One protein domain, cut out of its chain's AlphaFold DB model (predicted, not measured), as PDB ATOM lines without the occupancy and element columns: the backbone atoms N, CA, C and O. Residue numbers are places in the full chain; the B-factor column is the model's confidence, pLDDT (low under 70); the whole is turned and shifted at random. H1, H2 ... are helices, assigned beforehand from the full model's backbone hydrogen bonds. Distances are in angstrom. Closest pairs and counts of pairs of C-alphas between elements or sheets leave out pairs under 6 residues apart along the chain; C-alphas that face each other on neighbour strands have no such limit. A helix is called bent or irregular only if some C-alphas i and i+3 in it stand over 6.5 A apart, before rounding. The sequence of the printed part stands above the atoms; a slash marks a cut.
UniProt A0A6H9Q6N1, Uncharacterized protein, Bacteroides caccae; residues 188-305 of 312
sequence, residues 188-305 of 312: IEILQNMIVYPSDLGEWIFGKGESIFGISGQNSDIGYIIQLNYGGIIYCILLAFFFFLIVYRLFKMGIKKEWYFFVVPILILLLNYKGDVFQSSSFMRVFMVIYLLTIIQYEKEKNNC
ATOM      1  N   ILE A 188     150.877 223.022 151.327       58.50
ATOM      2  CA  ILE A 188     150.822 222.314 150.042       58.50
ATOM      3  C   ILE A 188     150.386 223.248 148.906       58.50
ATOM      4  O   ILE A 188     150.980 223.210 147.829       58.50
ATOM      5  N   GLU A 189     149.404 224.119 149.145       55.53
ATOM      6  CA  GLU A 189     148.931 225.085 148.139       55.53
ATOM      7  C   GLU A 189     149.981 226.163 147.840       55.53
ATOM      8  O   GLU A 189     150.153 226.584 146.698       55.53
ATOM      9  N   ILE A 190     150.753 226.557 148.856       60.84
ATOM     10  CA  ILE A 190     151.828 227.546 148.726       60.84
ATOM     11  C   ILE A 190     152.969 227.004 147.846       60.84
ATOM     12  O   ILE A 190     153.491 227.735 147.005       60.84
ATOM     13  N   LEU A 191     153.312 225.716 147.972       60.41
ATOM     14  CA  LEU A 191     154.386 225.086 147.193       60.41
ATOM     15  C   LEU A 191     154.084 225.009 145.688       60.41
ATOM     16  O   LEU A 191     155.008 225.104 144.882       60.41
ATOM     17  N   GLN A 192     152.817 224.860 145.290       62.56
ATOM     18  CA  GLN A 192     152.448 224.818 143.867       62.56
ATOM     19  C   GLN A 192     152.645 226.172 143.177       62.56
ATOM     20  O   GLN A 192     153.062 226.222 142.022       62.56
ATOM     21  N   ASN A 193     152.427 227.268 143.907       64.25
ATOM     22  CA  ASN A 193     152.584 228.631 143.395       64.25
ATOM     23  C   ASN A 193     154.052 229.096 143.332       64.25
ATOM     24  O   ASN A 193     154.331 230.173 142.811       64.25
ATOM     25  N   MET A 194     154.987 228.291 143.844       71.88
ATOM     26  CA  MET A 194     156.426 228.579 143.890       71.88
ATOM     27  C   MET A 194     157.214 227.934 142.740       71.88
ATOM     28  O   MET A 194     158.439 228.002 142.711       71.88
ATOM     29  N   ILE A 195     156.542 227.283 141.788       78.62
ATOM     30  CA  ILE A 195     157.211 226.621 140.666       78.62
ATOM     31  C   ILE A 195     157.457 227.631 139.542       78.62
ATOM     32  O   ILE A 195     156.543 228.007 138.812       78.62
ATOM     33  N   VAL A 196     158.719 228.029 139.371       82.62
ATOM     34  CA  VAL A 196     159.169 228.914 138.288       82.62
ATOM     35  C   VAL A 196     159.980 228.108 137.279       82.62
ATOM     36  O   VAL A 196     161.075 227.635 137.584       82.62
ATOM     37  N   TYR A 197     159.447 227.931 136.072       83.38
ATOM     38  CA  TYR A 197     160.150 227.221 135.004       83.38
ATOM     39  C   TYR A 197     161.092 228.151 134.223       83.38
ATOM     40  O   TYR A 197     160.770 229.330 134.049       83.38
ATOM     41  N   PRO A 198     162.223 227.632 133.710       84.94
ATOM     42  CA  PRO A 198     163.053 228.368 132.761       84.94
ATOM     43  C   PRO A 198     162.273 228.726 131.486       84.94
ATOM     44  O   PRO A 198     161.440 227.945 131.015       84.94
ATOM     45  N   SER A 199     162.561 229.904 130.930       84.50
ATOM     46  CA  SER A 199     161.828 230.510 129.805       84.50
ATOM     47  C   SER A 199     162.199 229.872 128.468       84.50
ATOM     48  O   SER A 199     161.329 229.618 127.639       84.50
ATOM     49  N   ASP A 200     163.488 229.569 128.283       90.38
ATOM     50  CA  ASP A 200     164.062 229.166 126.997       90.38
ATOM     51  C   ASP A 200     164.953 227.924 127.119       90.38
ATOM     52  O   ASP A 200     165.491 227.614 128.183       90.38
ATOM     53  N   LEU A 201     165.188 227.227 125.999       88.81
ATOM     54  CA  LEU A 201     166.029 226.019 125.953       88.81
ATOM     55  C   LEU A 201     167.447 226.238 126.510       88.81
ATOM     56  O   LEU A 201     168.005 225.336 127.130       88.81
ATOM     57  N   GLY A 202     168.028 227.425 126.310       89.06
ATOM     58  CA  GLY A 202     169.345 227.764 126.855       89.06
ATOM     59  C   GLY A 202     169.354 227.768 128.385       89.06
ATOM     60  O   GLY A 202     170.236 227.168 128.997       89.06
ATOM     61  N   GLU A 203     168.327 228.357 128.996       88.38
ATOM     62  CA  GLU A 203     168.160 228.398 130.451       88.38
ATOM     63  C   GLU A 203     167.814 227.020 131.020       88.38
ATOM     64  O   GLU A 203     168.276 226.660 132.098       88.38
ATOM     65  N   TRP A 204     167.071 226.195 130.281       90.31
ATOM     66  CA  TRP A 204     166.849 224.799 130.663       90.31
ATOM     67  C   TRP A 204     168.154 223.996 130.740       90.31
ATOM     68  O   TRP A 204     168.312 223.153 131.625       90.31
ATOM     69  N   ILE A 205     169.101 224.241 129.831       91.56
ATOM     70  CA  ILE A 205     170.358 223.483 129.760       91.56
ATOM     71  C   ILE A 205     171.395 224.017 130.757       91.56
ATOM     72  O   ILE A 205     171.981 223.218 131.492       91.56
ATOM     73  N   PHE A 206     171.609 225.336 130.789       91.19
ATOM     74  CA  PHE A 206     172.698 225.982 131.536       91.19
ATOM     75  C   PHE A 206     172.246 226.776 132.766       91.19
ATOM     76  O   PHE A 206     173.083 227.128 133.593       91.19
ATOM     77  N   GLY A 207     170.949 227.042 132.908       90.06
ATOM     78  CA  GLY A 207     170.423 227.944 133.929       90.06
ATOM     79  C   GLY A 207     170.659 229.420 133.601       90.06
ATOM     80  O   GLY A 207     171.298 229.776 132.612       90.06
ATOM     81  N   LYS A 208     170.122 230.281 134.462       86.06
ATOM     82  CA  LYS A 208     170.281 231.742 134.454       86.06
ATOM     83  C   LYS A 208     171.498 232.210 135.259       86.06
ATOM     84  O   LYS A 208     171.889 233.364 135.147       86.06
ATOM     85  N   GLY A 209     172.094 231.341 136.081       82.31
ATOM     86  CA  GLY A 209     173.205 231.686 136.977       82.31
ATOM     87  C   GLY A 209     172.793 232.417 138.259       82.31
ATOM     88  O   GLY A 209     173.659 232.790 139.049       82.31
ATOM     89  N   GLU A 210     171.492 232.602 138.498       80.25
ATOM     90  CA  GLU A 210     170.958 233.329 139.653       80.25
ATOM     91  C   GLU A 210     170.078 232.426 140.520       80.25
ATOM     92  O   GLU A 210     169.314 231.597 140.021       80.25
ATOM     93  N   SER A 211     170.211 232.562 141.842       80.06
ATOM     94  CA  SER A 211     169.314 231.883 142.775       80.06
ATOM     95  C   SER A 211     168.011 232.659 142.845       80.06
ATOM     96  O   SER A 211     167.992 233.798 143.302       80.06
ATOM     97  N   ILE A 212     166.919 232.024 142.435       81.69
ATOM     98  CA  ILE A 212     165.578 232.611 142.499       81.69
ATOM     99  C   ILE A 212     164.989 232.635 143.922       81.69
ATOM    100  O   ILE A 212     163.881 233.120 144.129       81.69
ATOM    101  N   PHE A 213     165.730 232.141 144.919       76.81
ATOM    102  CA  PHE A 213     165.333 232.190 146.323       76.81
ATOM    103  C   PHE A 213     165.329 233.636 146.850       76.81
ATOM    104  O   PHE A 213     166.340 234.335 146.807       76.81
ATOM    105  N   GLY A 214     164.189 234.084 147.374       68.44
ATOM    106  CA  GLY A 214     163.987 235.422 147.932       68.44
ATOM    107  C   GLY A 214     163.770 236.540 146.901       68.44
ATOM    108  O   GLY A 214     163.669 237.703 147.301       68.44
ATOM    109  N   ILE A 215     163.681 236.223 145.601       72.50
ATOM    110  CA  ILE A 215     163.441 237.217 144.541       72.50
ATOM    111  C   ILE A 215     161.944 237.541 144.446       72.50
ATOM    112  O   ILE A 215     161.107 236.666 144.218       72.50
ATOM    113  N   SER A 216     161.592 238.822 144.582       61.94
ATOM    114  CA  SER A 216     160.205 239.288 144.447       61.94
ATOM    115  C   SER A 216     159.660 238.983 143.045       61.94
ATOM    116  O   SER A 216     160.247 239.397 142.048       61.94
ATOM    117  N   GLY A 217     158.545 238.251 142.966       61.75
ATOM    118  CA  GLY A 217     157.874 237.888 141.709       61.75
ATOM    119  C   GLY A 217     158.354 236.596 141.032       61.75
ATOM    120  O   GLY A 217     157.645 236.093 140.167       61.75
ATOM    121  N   GLN A 218     159.499 236.028 141.433       66.88
ATOM    122  CA  GLN A 218     160.010 234.738 140.929       66.88
ATOM    123  C   GLN A 218     160.512 233.819 142.059       66.88
ATOM    124  O   GLN A 218     161.367 232.971 141.829       66.88
ATOM    125  N   ASN A 219     160.000 233.975 143.286       78.62
ATOM    126  CA  ASN A 219     160.474 233.192 144.425       78.62
ATOM    127  C   ASN A 219     160.087 231.712 144.316       78.62
ATOM    128  O   ASN A 219     158.912 231.382 144.160       78.62
ATOM    129  N   SER A 220     161.070 230.835 144.512       76.19
ATOM    130  CA  SER A 220     160.853 229.410 144.743       76.19
ATOM    131  C   SER A 220     161.560 228.986 146.016       76.19
ATOM    132  O   SER A 220     162.771 229.161 146.121       76.19
ATOM    133  N   ASP A 221     160.837 228.327 146.919       73.38
ATOM    134  CA  ASP A 221     161.432 227.665 148.084       73.38
ATOM    135  C   ASP A 221     161.851 226.215 147.757       73.38
ATOM    136  O   ASP A 221     162.539 225.570 148.539       73.38
ATOM    137  N   ILE A 222     161.493 225.679 146.583       84.62
ATOM    138  CA  ILE A 222     161.836 224.309 146.174       84.62
ATOM    139  C   ILE A 222     163.279 224.262 145.658       84.62
ATOM    140  O   ILE A 222     163.597 224.840 144.617       84.62
ATOM    141  N   GLY A 223     164.139 223.494 146.334       85.06
ATOM    142  CA  GLY A 223     165.557 223.328 145.996       85.06
ATOM    143  C   GLY A 223     165.799 222.863 144.560       85.06
ATOM    144  O   GLY A 223     166.637 223.430 143.869       85.06
ATOM    145  N   TYR A 224     165.020 221.898 144.063       86.31
ATOM    146  CA  TYR A 224     165.139 221.435 142.672       86.31
ATOM    147  C   TYR A 224     164.896 222.540 141.642       86.31
ATOM    148  O   TYR A 224     165.600 222.612 140.638       86.31
ATOM    149  N   ILE A 225     163.912 223.403 141.894       87.50
ATOM    150  CA  ILE A 225     163.555 224.496 140.989       87.50
ATOM    151  C   ILE A 225     164.601 225.609 141.074       87.50
ATOM    152  O   ILE A 225     165.004 226.138 140.039       87.50
ATOM    153  N   ILE A 226     165.117 225.901 142.275       87.25
ATOM    154  CA  ILE A 226     166.248 226.820 142.460       87.25
ATOM    155  C   ILE A 226     167.469 226.322 141.672       87.25
ATOM    156  O   ILE A 226     168.046 227.075 140.897       87.25
ATOM    157  N   GLN A 227     167.836 225.046 141.813       89.62
ATOM    158  CA  GLN A 227     169.003 224.456 141.145       89.62
ATOM    159  C   GLN A 227     168.846 224.421 139.620       89.62
ATOM    160  O   GLN A 227     169.805 224.708 138.903       89.62
ATOM    161  N   LEU A 228     167.638 224.114 139.134       89.38
ATOM    162  CA  LEU A 228     167.312 224.134 137.710       89.38
ATOM    163  C   LEU A 228     167.444 225.548 137.130       89.38
ATOM    164  O   LEU A 228     168.063 225.721 136.087       89.38
ATOM    165  N   ASN A 229     166.913 226.563 137.815       88.50
ATOM    166  CA  ASN A 229     167.054 227.950 137.367       88.50
ATOM    167  C   ASN A 229     168.488 228.467 137.526       88.50
ATOM    168  O   ASN A 229     168.918 229.292 136.728       88.50
ATOM    169  N   TYR A 230     169.254 227.966 138.497       89.62
ATOM    170  CA  TYR A 230     170.634 228.387 138.721       89.62
ATOM    171  C   TYR A 230     171.592 227.838 137.657       89.62
ATOM    172  O   TYR A 230     172.274 228.614 136.996       89.62
ATOM    173  N   GLY A 231     171.639 226.516 137.472       88.00
ATOM    174  CA  GLY A 231     172.647 225.854 136.631       88.00
ATOM    175  C   GLY A 231     172.087 224.904 135.569       88.00
ATOM    176  O   GLY A 231     172.848 224.161 134.941       88.00
ATOM    177  N   GLY A 232     170.765 224.888 135.387       90.94
ATOM    178  CA  GLY A 232     170.095 224.058 134.395       90.94
ATOM    179  C   GLY A 232     170.183 222.563 134.688       90.94
ATOM    180  O   GLY A 232     170.666 222.100 135.729       90.94
ATOM    181  N   ILE A 233     169.730 221.775 133.719       91.56
ATOM    182  CA  ILE A 233     169.752 220.311 133.785       91.56
ATOM    183  C   ILE A 233     171.186 219.785 133.944       91.56
ATOM    184  O   ILE A 233     171.389 218.796 134.651       91.56
ATOM    185  N   ILE A 234     172.186 220.443 133.342       91.44
ATOM    186  CA  ILE A 234     173.591 220.021 133.458       91.44
ATOM    187  C   ILE A 234     174.030 220.029 134.926       91.44
ATOM    188  O   ILE A 234     174.590 219.040 135.405       91.44
ATOM    189  N   TYR A 235     173.739 221.106 135.658       90.19
ATOM    190  CA  TYR A 235     174.073 221.203 137.076       90.19
ATOM    191  C   TYR A 235     173.347 220.144 137.915       90.19
ATOM    192  O   TYR A 235     173.980 219.454 138.720       90.19
ATOM    193  N   CYS A 236     172.048 219.937 137.675       89.38
ATOM    194  CA  CYS A 236     171.276 218.898 138.360       89.38
ATOM    195  C   CYS A 236     171.845 217.488 138.115       89.38
ATOM    196  O   CYS A 236     171.943 216.694 139.055       89.38
ATOM    197  N   ILE A 237     172.270 217.179 136.884       90.62
ATOM    198  CA  ILE A 237     172.898 215.894 136.544       90.62
ATOM    199  C   ILE A 237     174.232 215.730 137.275       90.62
ATOM    200  O   ILE A 237     174.486 214.665 137.837       90.62
ATOM    201  N   LEU A 238     175.077 216.764 137.301       90.56
ATOM    202  CA  LEU A 238     176.367 216.713 137.996       90.56
ATOM    203  C   LEU A 238     176.192 216.474 139.500       90.56
ATOM    204  O   LEU A 238     176.894 215.638 140.074       90.56
ATOM    205  N   LEU A 239     175.223 217.148 140.126       88.00
ATOM    206  CA  LEU A 239     174.875 216.928 141.528       88.00
ATOM    207  C   LEU A 239     174.376 215.500 141.768       88.00
ATOM    208  O   LEU A 239     174.892 214.805 142.644       88.00
ATOM    209  N   ALA A 240     173.418 215.027 140.966       86.94
ATOM    210  CA  ALA A 240     172.902 213.666 141.080       86.94
ATOM    211  C   ALA A 240     174.020 212.621 140.909       86.94
ATOM    212  O   ALA A 240     174.102 211.661 141.678       86.94
ATOM    213  N   PHE A 241     174.926 212.843 139.953       89.62
ATOM    214  CA  PHE A 241     176.075 211.978 139.714       89.62
ATOM    215  C   PHE A 241     177.060 211.982 140.889       89.62
ATOM    216  O   PHE A 241     177.504 210.918 141.320       89.62
ATOM    217  N   PHE A 242     177.355 213.147 141.470       88.69
ATOM    218  CA  PHE A 242     178.193 213.256 142.665       88.69
ATOM    219  C   PHE A 242     177.635 212.431 143.837       88.69
ATOM    220  O   PHE A 242     178.365 211.647 144.452       88.69
ATOM    221  N   PHE A 243     176.329 212.522 144.106       84.75
ATOM    222  CA  PHE A 243     175.702 211.712 145.155       84.75
ATOM    223  C   PHE A 243     175.656 210.230 144.826       84.75
ATOM    224  O   PHE A 243     175.897 209.399 145.706       84.75
ATOM    225  N   PHE A 244     175.406 209.890 143.565       86.88
ATOM    226  CA  PHE A 244     175.489 208.513 143.110       86.88
ATOM    227  C   PHE A 244     176.881 207.926 143.386       86.88
ATOM    228  O   PHE A 244     176.973 206.831 143.939       86.88
ATOM    229  N   LEU A 245     177.961 208.665 143.106       89.38
ATOM    230  CA  LEU A 245     179.329 208.231 143.404       89.38
ATOM    231  C   LEU A 245     179.575 208.035 144.905       89.38
ATOM    232  O   LEU A 245     180.204 207.045 145.291       89.38
ATOM    233  N   ILE A 246     179.064 208.936 145.751       86.44
ATOM    234  CA  ILE A 246     179.134 208.802 147.213       86.44
ATOM    235  C   ILE A 246     178.482 207.486 147.647       86.44
ATOM    236  O   ILE A 246     179.141 206.654 148.275       86.44
ATOM    237  N   VAL A 247     177.222 207.261 147.268       83.50
ATOM    238  CA  VAL A 247     176.456 206.062 147.648       83.50
ATOM    239  C   VAL A 247     177.101 204.795 147.083       83.50
ATOM    240  O   VAL A 247     177.267 203.807 147.800       83.50
ATOM    241  N   TYR A 248     177.535 204.830 145.824       85.81
ATOM    242  CA  TYR A 248     178.193 203.710 145.161       85.81
ATOM    243  C   TYR A 248     179.509 203.318 145.843       85.81
ATOM    244  O   TYR A 248     179.756 202.130 146.077       85.81
ATOM    245  N   ARG A 249     180.346 204.298 146.214       85.50
ATOM    246  CA  ARG A 249     181.597 204.045 146.948       85.50
ATOM    247  C   ARG A 249     181.311 203.372 148.288       85.50
ATOM    248  O   ARG A 249     181.936 202.364 148.606       85.50
ATOM    249  N   LEU A 250     180.332 203.882 149.031       80.06
ATOM    250  CA  LEU A 250     179.932 203.336 150.330       80.06
ATOM    251  C   LEU A 250     179.396 201.903 150.213       80.06
ATOM    252  O   LEU A 250     179.750 201.038 151.017       80.06
ATOM    253  N   PHE A 251     178.620 201.622 149.162       79.56
ATOM    254  CA  PHE A 251     178.145 200.274 148.859       79.56
ATOM    255  C   PHE A 251     179.301 199.311 148.552       79.56
ATOM    256  O   PHE A 251     179.336 198.198 149.088       79.56
ATOM    257  N   LYS A 252     180.280 199.744 147.739       81.50
ATOM    258  CA  LYS A 252     181.488 198.961 147.417       81.50
ATOM    259  C   LYS A 252     182.342 198.641 148.640       81.50
ATOM    260  O   LYS A 252     182.941 197.572 148.690       81.50
ATOM    261  N   MET A 253     182.379 199.531 149.629       77.94
ATOM    262  CA  MET A 253     183.122 199.322 150.876       77.94
ATOM    263  C   MET A 253     182.472 198.271 151.794       77.94
ATOM    264  O   MET A 253     183.062 197.884 152.798       77.94
ATOM    265  N   GLY A 254     181.272 197.774 151.472       67.12
ATOM    266  CA  GLY A 254     180.620 196.718 152.249       67.12
ATOM    267  C   GLY A 254     180.026 197.194 153.576       67.12
ATOM    268  O   GLY A 254     179.612 196.366 154.388       67.12
ATOM    269  N   ILE A 255     179.903 198.509 153.787       64.94
ATOM    270  CA  ILE A 255     179.322 199.107 154.997       64.94
ATOM    271  C   ILE A 255     177.783 199.054 154.932       64.94
ATOM    272  O   ILE A 255     177.078 200.038 155.091       64.94
ATOM    273  N   LYS A 256     177.225 197.876 154.649       59.59
ATOM    274  CA  LYS A 256     175.808 197.696 154.286       59.59
ATOM    275  C   LYS A 256     174.834 197.738 155.470       59.59
ATOM    276  O   LYS A 256     173.636 197.618 155.257       59.59
ATOM    277  N   LYS A 257     175.329 197.830 156.709       60.91
ATOM    278  CA  LYS A 257     174.516 197.632 157.925       60.91
ATOM    279  C   LYS A 257     174.249 198.894 158.738       60.91
ATOM    280  O   LYS A 257     173.506 198.825 159.712       60.91
ATOM    281  N   GLU A 258     174.856 200.020 158.388       74.25
ATOM    282  CA  GLU A 258     174.639 201.241 159.156       74.25
ATOM    283  C   GLU A 258     173.413 201.987 158.614       74.25
ATOM    284  O   GLU A 258     173.276 202.193 157.405       74.25
ATOM    285  N   TRP A 259     172.522 202.406 159.513       80.31
ATOM    286  CA  TRP A 259     171.236 203.028 159.174       80.31
ATOM    287  C   TRP A 259     171.385 204.263 158.274       80.31
ATOM    288  O   TRP A 259     170.581 204.487 157.368       80.31
ATOM    289  N   TYR A 260     172.444 205.051 158.479       80.19
ATOM    290  CA  TYR A 260     172.639 206.317 157.778       80.19
ATOM    291  C   TYR A 260     172.895 206.146 156.273       80.19
ATOM    292  O   TYR A 260     172.633 207.079 155.520       80.19
ATOM    293  N   PHE A 261     173.314 204.965 155.800       77.75
ATOM    294  CA  PHE A 261     173.420 204.698 154.357       77.75
ATOM    295  C   PHE A 261     172.070 204.628 153.653       77.75
ATOM    296  O   PHE A 261     171.982 204.977 152.481       77.75
ATOM    297  N   PHE A 262     171.029 204.189 154.358       79.06
ATOM    298  CA  PHE A 262     169.669 204.149 153.829       79.06
ATOM    299  C   PHE A 262     168.975 205.496 153.999       79.06
ATOM    300  O   PHE A 262     168.279 205.962 153.100       79.06
ATOM    301  N   VAL A 263     169.191 206.137 155.148       84.25
ATOM    302  CA  VAL A 263     168.491 207.368 155.511       84.25
ATOM    303  C   VAL A 263     168.993 208.573 154.715       84.25
ATOM    304  O   VAL A 263     168.176 209.364 154.254       84.25
ATOM    305  N   VAL A 264     170.305 208.722 154.500       86.38
ATOM    306  CA  VAL A 264     170.853 209.938 153.872       86.38
ATOM    307  C   VAL A 264     170.393 210.156 152.421       86.38
ATOM    308  O   VAL A 264     169.968 211.274 152.129       86.38
ATOM    309  N   PRO A 265     170.425 209.166 151.508       85.38
ATOM    310  CA  PRO A 265     169.976 209.385 150.130       85.38
ATOM    311  C   PRO A 265     168.515 209.836 150.062       85.38
ATOM    312  O   PRO A 265     168.185 210.772 149.339       85.38
ATOM    313  N   ILE A 266     167.653 209.218 150.876       87.38
ATOM    314  CA  ILE A 266     166.236 209.578 150.975       87.38
ATOM    315  C   ILE A 266     166.088 210.988 151.562       87.38
ATOM    316  O   ILE A 266     165.319 211.789 151.038       87.38
ATOM    317  N   LEU A 267     166.858 211.319 152.607       89.12
ATOM    318  CA  LEU A 267     166.859 212.658 153.194       89.12
ATOM    319  C   LEU A 267     167.217 213.725 152.172       89.12
ATOM    320  O   LEU A 267     166.492 214.699 152.061       89.12
ATOM    321  N   ILE A 268     168.296 213.554 151.414       88.00
ATOM    322  CA  ILE A 268     168.717 214.546 150.417       88.00
ATOM    323  C   ILE A 268     167.610 214.797 149.393       88.00
ATOM    324  O   ILE A 268     167.331 215.951 149.071       88.00
ATOM    325  N   LEU A 269     166.948 213.732 148.928       87.06
ATOM    326  CA  LEU A 269     165.863 213.855 147.958       87.06
ATOM    327  C   LEU A 269     164.668 214.639 148.517       87.06
ATOM    328  O   LEU A 269     164.125 215.509 147.838       87.06
ATOM    329  N   LEU A 270     164.276 214.345 149.757       88.44
ATOM    330  CA  LEU A 270     163.135 214.983 150.413       88.44
ATOM    331  C   LEU A 270     163.447 216.406 150.895       88.44
ATOM    332  O   LEU A 270     162.583 217.276 150.854       88.44
ATOM    333  N   LEU A 271     164.680 216.668 151.327       88.69
ATOM    334  CA  LEU A 271     165.110 217.998 151.748       88.69
ATOM    335  C   LEU A 271     165.143 218.956 150.561       88.69
ATOM    336  O   LEU A 271     164.619 220.060 150.699       88.69
ATOM    337  N   ASN A 272     165.640 218.510 149.401       87.62
ATOM    338  CA  ASN A 272     165.633 219.305 148.167       87.62
ATOM    339  C   ASN A 272     164.238 219.661 147.652       87.62
ATOM    340  O   ASN A 272     164.086 220.639 146.927       87.62
ATOM    341  N   TYR A 273     163.211 218.903 148.038       84.12
ATOM    342  CA  TYR A 273     161.835 219.289 147.744       84.12
ATOM    343  C   TYR A 273     161.407 220.539 148.530       84.12
ATOM    344  O   TYR A 273     160.601 221.323 148.048       84.12
ATOM    345  N   LYS A 274     161.966 220.750 149.728       81.44
ATOM    346  CA  LYS A 274     161.611 221.864 150.618       81.44
ATOM    347  C   LYS A 274     162.543 223.080 150.529       81.44
ATOM    348  O   LYS A 274     162.152 224.152 150.961       81.44
ATOM    349  N   GLY A 275     163.782 222.894 150.094       81.75
ATOM    350  CA  GLY A 275     164.811 223.934 150.102       81.75
ATOM    351  C   GLY A 275     166.101 223.418 149.494       81.75
ATOM    352  O   GLY A 275     166.275 222.210 149.380       81.75
ATOM    353  N   ASP A 276     167.010 224.296 149.085       83.69
ATOM    354  CA  ASP A 276     168.288 223.853 148.528       83.69
ATOM    355  C   ASP A 276     169.187 223.259 149.629       83.69
ATOM    356  O   ASP A 276     169.784 223.969 150.440       83.69
ATOM    357  N   VAL A 277     169.296 221.928 149.671       85.19
ATOM    358  CA  VAL A 277     170.135 221.239 150.665       85.19
ATOM    359  C   VAL A 277     171.628 221.321 150.321       85.19
ATOM    360  O   VAL A 277     172.474 221.118 151.201       85.19
ATOM    361  N   PHE A 278     171.967 221.613 149.061       80.50
ATOM    362  CA  PHE A 278     173.343 221.615 148.557       80.50
ATOM    363  C   PHE A 278     174.057 222.952 148.747       80.50
ATOM    364  O   PHE A 278     175.289 222.989 148.711       80.50
ATOM    365  N   GLN A 279     173.323 224.020 149.055       74.56
ATOM    366  CA  GLN A 279     173.884 225.315 149.424       74.56
ATOM    367  C   GLN A 279     174.565 225.256 150.806       74.56
ATOM    368  O   GLN A 279     173.950 225.590 151.810       74.56
ATOM    369  N   SER A 280     175.818 224.774 150.877       71.25
ATOM    370  CA  SER A 280     176.701 224.694 152.071       71.25
ATOM    371  C   SER A 280     175.981 224.530 153.429       71.25
ATOM    372  O   SER A 280     176.345 225.138 154.447       71.25
ATOM    373  N   SER A 281     174.955 223.685 153.453       83.06
ATOM    374  CA  SER A 281     173.980 223.687 154.532       83.06
ATOM    375  C   SER A 281     174.537 223.019 155.788       83.06
ATOM    376  O   SER A 281     175.491 222.231 155.734       83.06
ATOM    377  N   SER A 282     173.972 223.334 156.952       86.38
ATOM    378  CA  SER A 282     174.374 222.727 158.230       86.38
ATOM    379  C   SER A 282     174.325 221.191 158.185       86.38
ATOM    380  O   SER A 282     175.272 220.527 158.609       86.38
ATOM    381  N   PHE A 283     173.265 220.620 157.599       88.31
ATOM    382  CA  PHE A 283     173.141 219.171 157.406       88.31
ATOM    383  C   PHE A 283     174.218 218.623 156.470       88.31
ATOM    384  O   PHE A 283     174.875 217.635 156.801       88.31
ATOM    385  N   MET A 284     174.439 219.276 155.325       87.31
ATOM    386  CA  MET A 284     175.376 218.774 154.328       87.31
ATOM    387  C   MET A 284     176.826 218.813 154.831       87.31
ATOM    388  O   MET A 284     177.585 217.874 154.598       87.31
ATOM    389  N   ARG A 285     177.191 219.830 155.624       87.06
ATOM    390  CA  ARG A 285     178.484 219.894 156.328       87.06
ATOM    391  C   ARG A 285     178.671 218.716 157.287       87.06
ATOM    392  O   ARG A 285     179.694 218.037 157.225       87.06
ATOM    393  N   VAL A 286     177.678 218.435 158.134       86.56
ATOM    394  CA  VAL A 286     177.714 217.293 159.067       86.56
ATOM    395  C   VAL A 286     177.819 215.968 158.313       86.56
ATOM    396  O   VAL A 286     178.660 215.132 158.653       86.56
ATOM    397  N   PHE A 287     177.003 215.781 157.273       86.94
ATOM    398  CA  PHE A 287     177.024 214.567 156.466       86.94
ATOM    399  C   PHE A 287     178.387 214.352 155.799       86.94
ATOM    400  O   PHE A 287     178.942 213.261 155.909       86.94
ATOM    401  N   MET A 288     178.958 215.383 155.170       86.56
ATOM    402  CA  MET A 288     180.261 215.284 154.505       86.56
ATOM    403  C   MET A 288     181.384 214.953 155.485       86.56
ATOM    404  O   MET A 288     182.235 214.119 155.174       86.56
ATOM    405  N   VAL A 289     181.366 215.536 156.687       85.31
ATOM    406  CA  VAL A 289     182.320 215.174 157.744       85.31
ATOM    407  C   VAL A 289     182.169 213.695 158.104       85.31
ATOM    408  O   VAL A 289     183.153 212.961 158.067       85.31
ATOM    409  N   ILE A 290     180.953 213.215 158.380       81.75
ATOM    410  CA  ILE A 290     180.715 211.797 158.708       81.75
ATOM    411  C   ILE A 290     181.149 210.877 157.557       81.75
ATOM    412  O   ILE A 290     181.792 209.854 157.794       81.75
ATOM    413  N   TYR A 291     180.850 211.251 156.314       84.00
ATOM    414  CA  TYR A 291     181.237 210.511 155.116       84.00
ATOM    415  C   TYR A 291     182.759 210.366 154.983       84.00
ATOM    416  O   TYR A 291     183.263 209.245 154.866       84.00
ATOM    417  N   LEU A 292     183.495 211.480 155.048       84.38
ATOM    418  CA  LEU A 292     184.958 211.488 154.941       84.38
ATOM    419  C   LEU A 292     185.602 210.653 156.049       84.38
ATOM    420  O   LEU A 292     186.518 209.873 155.792       84.38
ATOM    421  N   LEU A 293     185.086 210.762 157.272       78.19
ATOM    422  CA  LEU A 293     185.571 209.992 158.415       78.19
ATOM    423  C   LEU A 293     185.383 208.487 158.231       78.19
ATOM    424  O   LEU A 293     186.296 207.711 158.519       78.19
ATOM    425  N   THR A 294     184.219 208.077 157.729       77.75
ATOM    426  CA  THR A 294     183.926 206.671 157.439       77.75
ATOM    427  C   THR A 294     184.890 206.107 156.392       77.75
ATOM    428  O   THR A 294     185.369 204.982 156.542       77.75
ATOM    429  N   ILE A 295     185.239 206.896 155.371       81.62
ATOM    430  CA  ILE A 295     186.225 206.502 154.356       81.62
ATOM    431  C   ILE A 295     187.620 206.349 154.950       81.62
ATOM    432  O   ILE A 295     188.226 205.288 154.797       81.62
ATOM    433  N   ILE A 296     188.114 207.379 155.644       80.88
ATOM    434  CA  ILE A 296     189.466 207.383 156.223       80.88
ATOM    435  C   ILE A 296     189.649 206.175 157.145       80.88
ATOM    436  O   ILE A 296     190.696 205.524 157.145       80.88
ATOM    437  N   GLN A 297     188.626 205.850 157.933       73.94
ATOM    438  CA  GLN A 297     188.682 204.696 158.816       73.94
ATOM    439  C   GLN A 297     188.721 203.373 158.051       73.94
ATOM    440  O   GLN A 297     189.545 202.519 158.375       73.94
ATOM    441  N   TYR A 298     187.843 203.194 157.068       77.88
ATOM    442  CA  TYR A 298     187.812 201.966 156.281       77.88
ATOM    443  C   TYR A 298     189.157 201.704 155.590       77.88
ATOM    444  O   TYR A 298     189.656 200.580 155.597       77.88
ATOM    445  N   GLU A 299     189.780 202.750 155.043       80.06
ATOM    446  CA  GLU A 299     191.100 202.648 154.416       80.06
ATOM    447  C   GLU A 299     192.184 202.247 155.428       80.06
ATOM    448  O   GLU A 299     193.009 201.383 155.134       80.06
ATOM    449  N   LYS A 300     192.143 202.781 156.656       76.62
ATOM    450  CA  LYS A 300     193.044 202.350 157.737       76.62
ATOM    451  C   LYS A 300     192.855 200.893 158.140       76.62
ATOM    452  O   LYS A 300     193.841 200.186 158.327       76.62
ATOM    453  N   GLU A 301     191.612 200.451 158.309       73.62
ATOM    454  CA  GLU A 301     191.304 199.065 158.682       73.62
ATOM    455  C   GLU A 301     191.787 198.096 157.600       73.62
ATOM    456  O   GLU A 301     192.461 197.114 157.909       73.62
ATOM    457  N   LYS A 302     191.556 198.434 156.327       75.44
ATOM    458  CA  LYS A 302     192.056 197.671 155.182       75.44
ATOM    459  C   LYS A 302     193.589 197.603 155.146       75.44
ATOM    460  O   LYS A 302     194.141 196.524 154.945       75.44
ATOM    461  N   ASN A 303     194.276 198.724 155.373       74.94
ATOM    462  CA  ASN A 303     195.742 198.771 155.365       74.94
ATOM    463  C   ASN A 303     196.359 197.970 156.522       74.94
ATOM    464  O   ASN A 303     197.331 197.248 156.311       74.94
ATOM    465  N   ASN A 304     195.767 198.032 157.719       69.75
ATOM    466  CA  ASN A 304     196.214 197.236 158.863       69.75
ATOM    467  C   ASN A 304     196.009 195.728 158.632       69.75
ATOM    468  O   ASN A 304     196.885 194.940 158.976       69.75
ATOM    469  N   CYS A 305     194.891 195.320 158.017       57.84
ATOM    470  CA  CYS A 305     194.671 193.922 157.637       57.84
ATOM    471  C   CYS A 305     195.705 193.437 156.611       57.84
ATOM    472  O   CYS A 305     196.264 192.356 156.781       57.84
TER     473      CYS A 305
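This is residues 188 to 305 of the 312 residues of an uncharacterized protein of Bacteroides caccae (UniProt A0A6H9Q6N1). Three long helical pieces, H3b, H4 and H5, run lengthwise, H3b and H4 as a hairpin with H5 loosely beside it and residues 300 to 305 sticking out. At the other end H1, H2, H3a and residues 207 to 222 make a loose head. The printed part has 118 residues with five named helices, H1 to H5 in order along the chain, which hold 80 of them, and no named strand; its class is all helix, and it is loose, with a radius of gyration of the C-alphas of 17.3 A and spans of 59 by 30 by 19 A.

H1, residues 188 to 192, begins at C-alpha 188 (150.822, 222.314, 150.042). H2 is 201 to 206. H3, 223 to 252, by its hydrogen bonds assigned as one helix, is bent, with C-alphas 230 and 233 9.5 A apart; its arms are H3a, 223 to 230, and H3b, 233 to 252, 27.9 A long. H4, 260 to 274, spans 20.4 A. H5, 282 to 305, spans 35.2 A.

H1 touches no helix. H2 touches H3b at residues 233 to 235 alone, closest C-alphas Ile 205 and Ile 233, 5.2 A. The hairpin H3b and H4 touch at a shallow tilt of 15 degrees, opposite ways, closest C-alphas Val 247 and Phe 261, 7.5 A. H5 is near both. Every O i to N i+4 pair is within hydrogen-bond range in H2, H3a, H3b and H5, 7 of 11 in H4 and 0 of 1 in H1, where 2 of 2 O i to N i+3 pairs are.

The printed part has no cut; the link H2 to H3 is long. Its mean pLDDT is 81.1, with 16 residues under 70, among them 188 to 193.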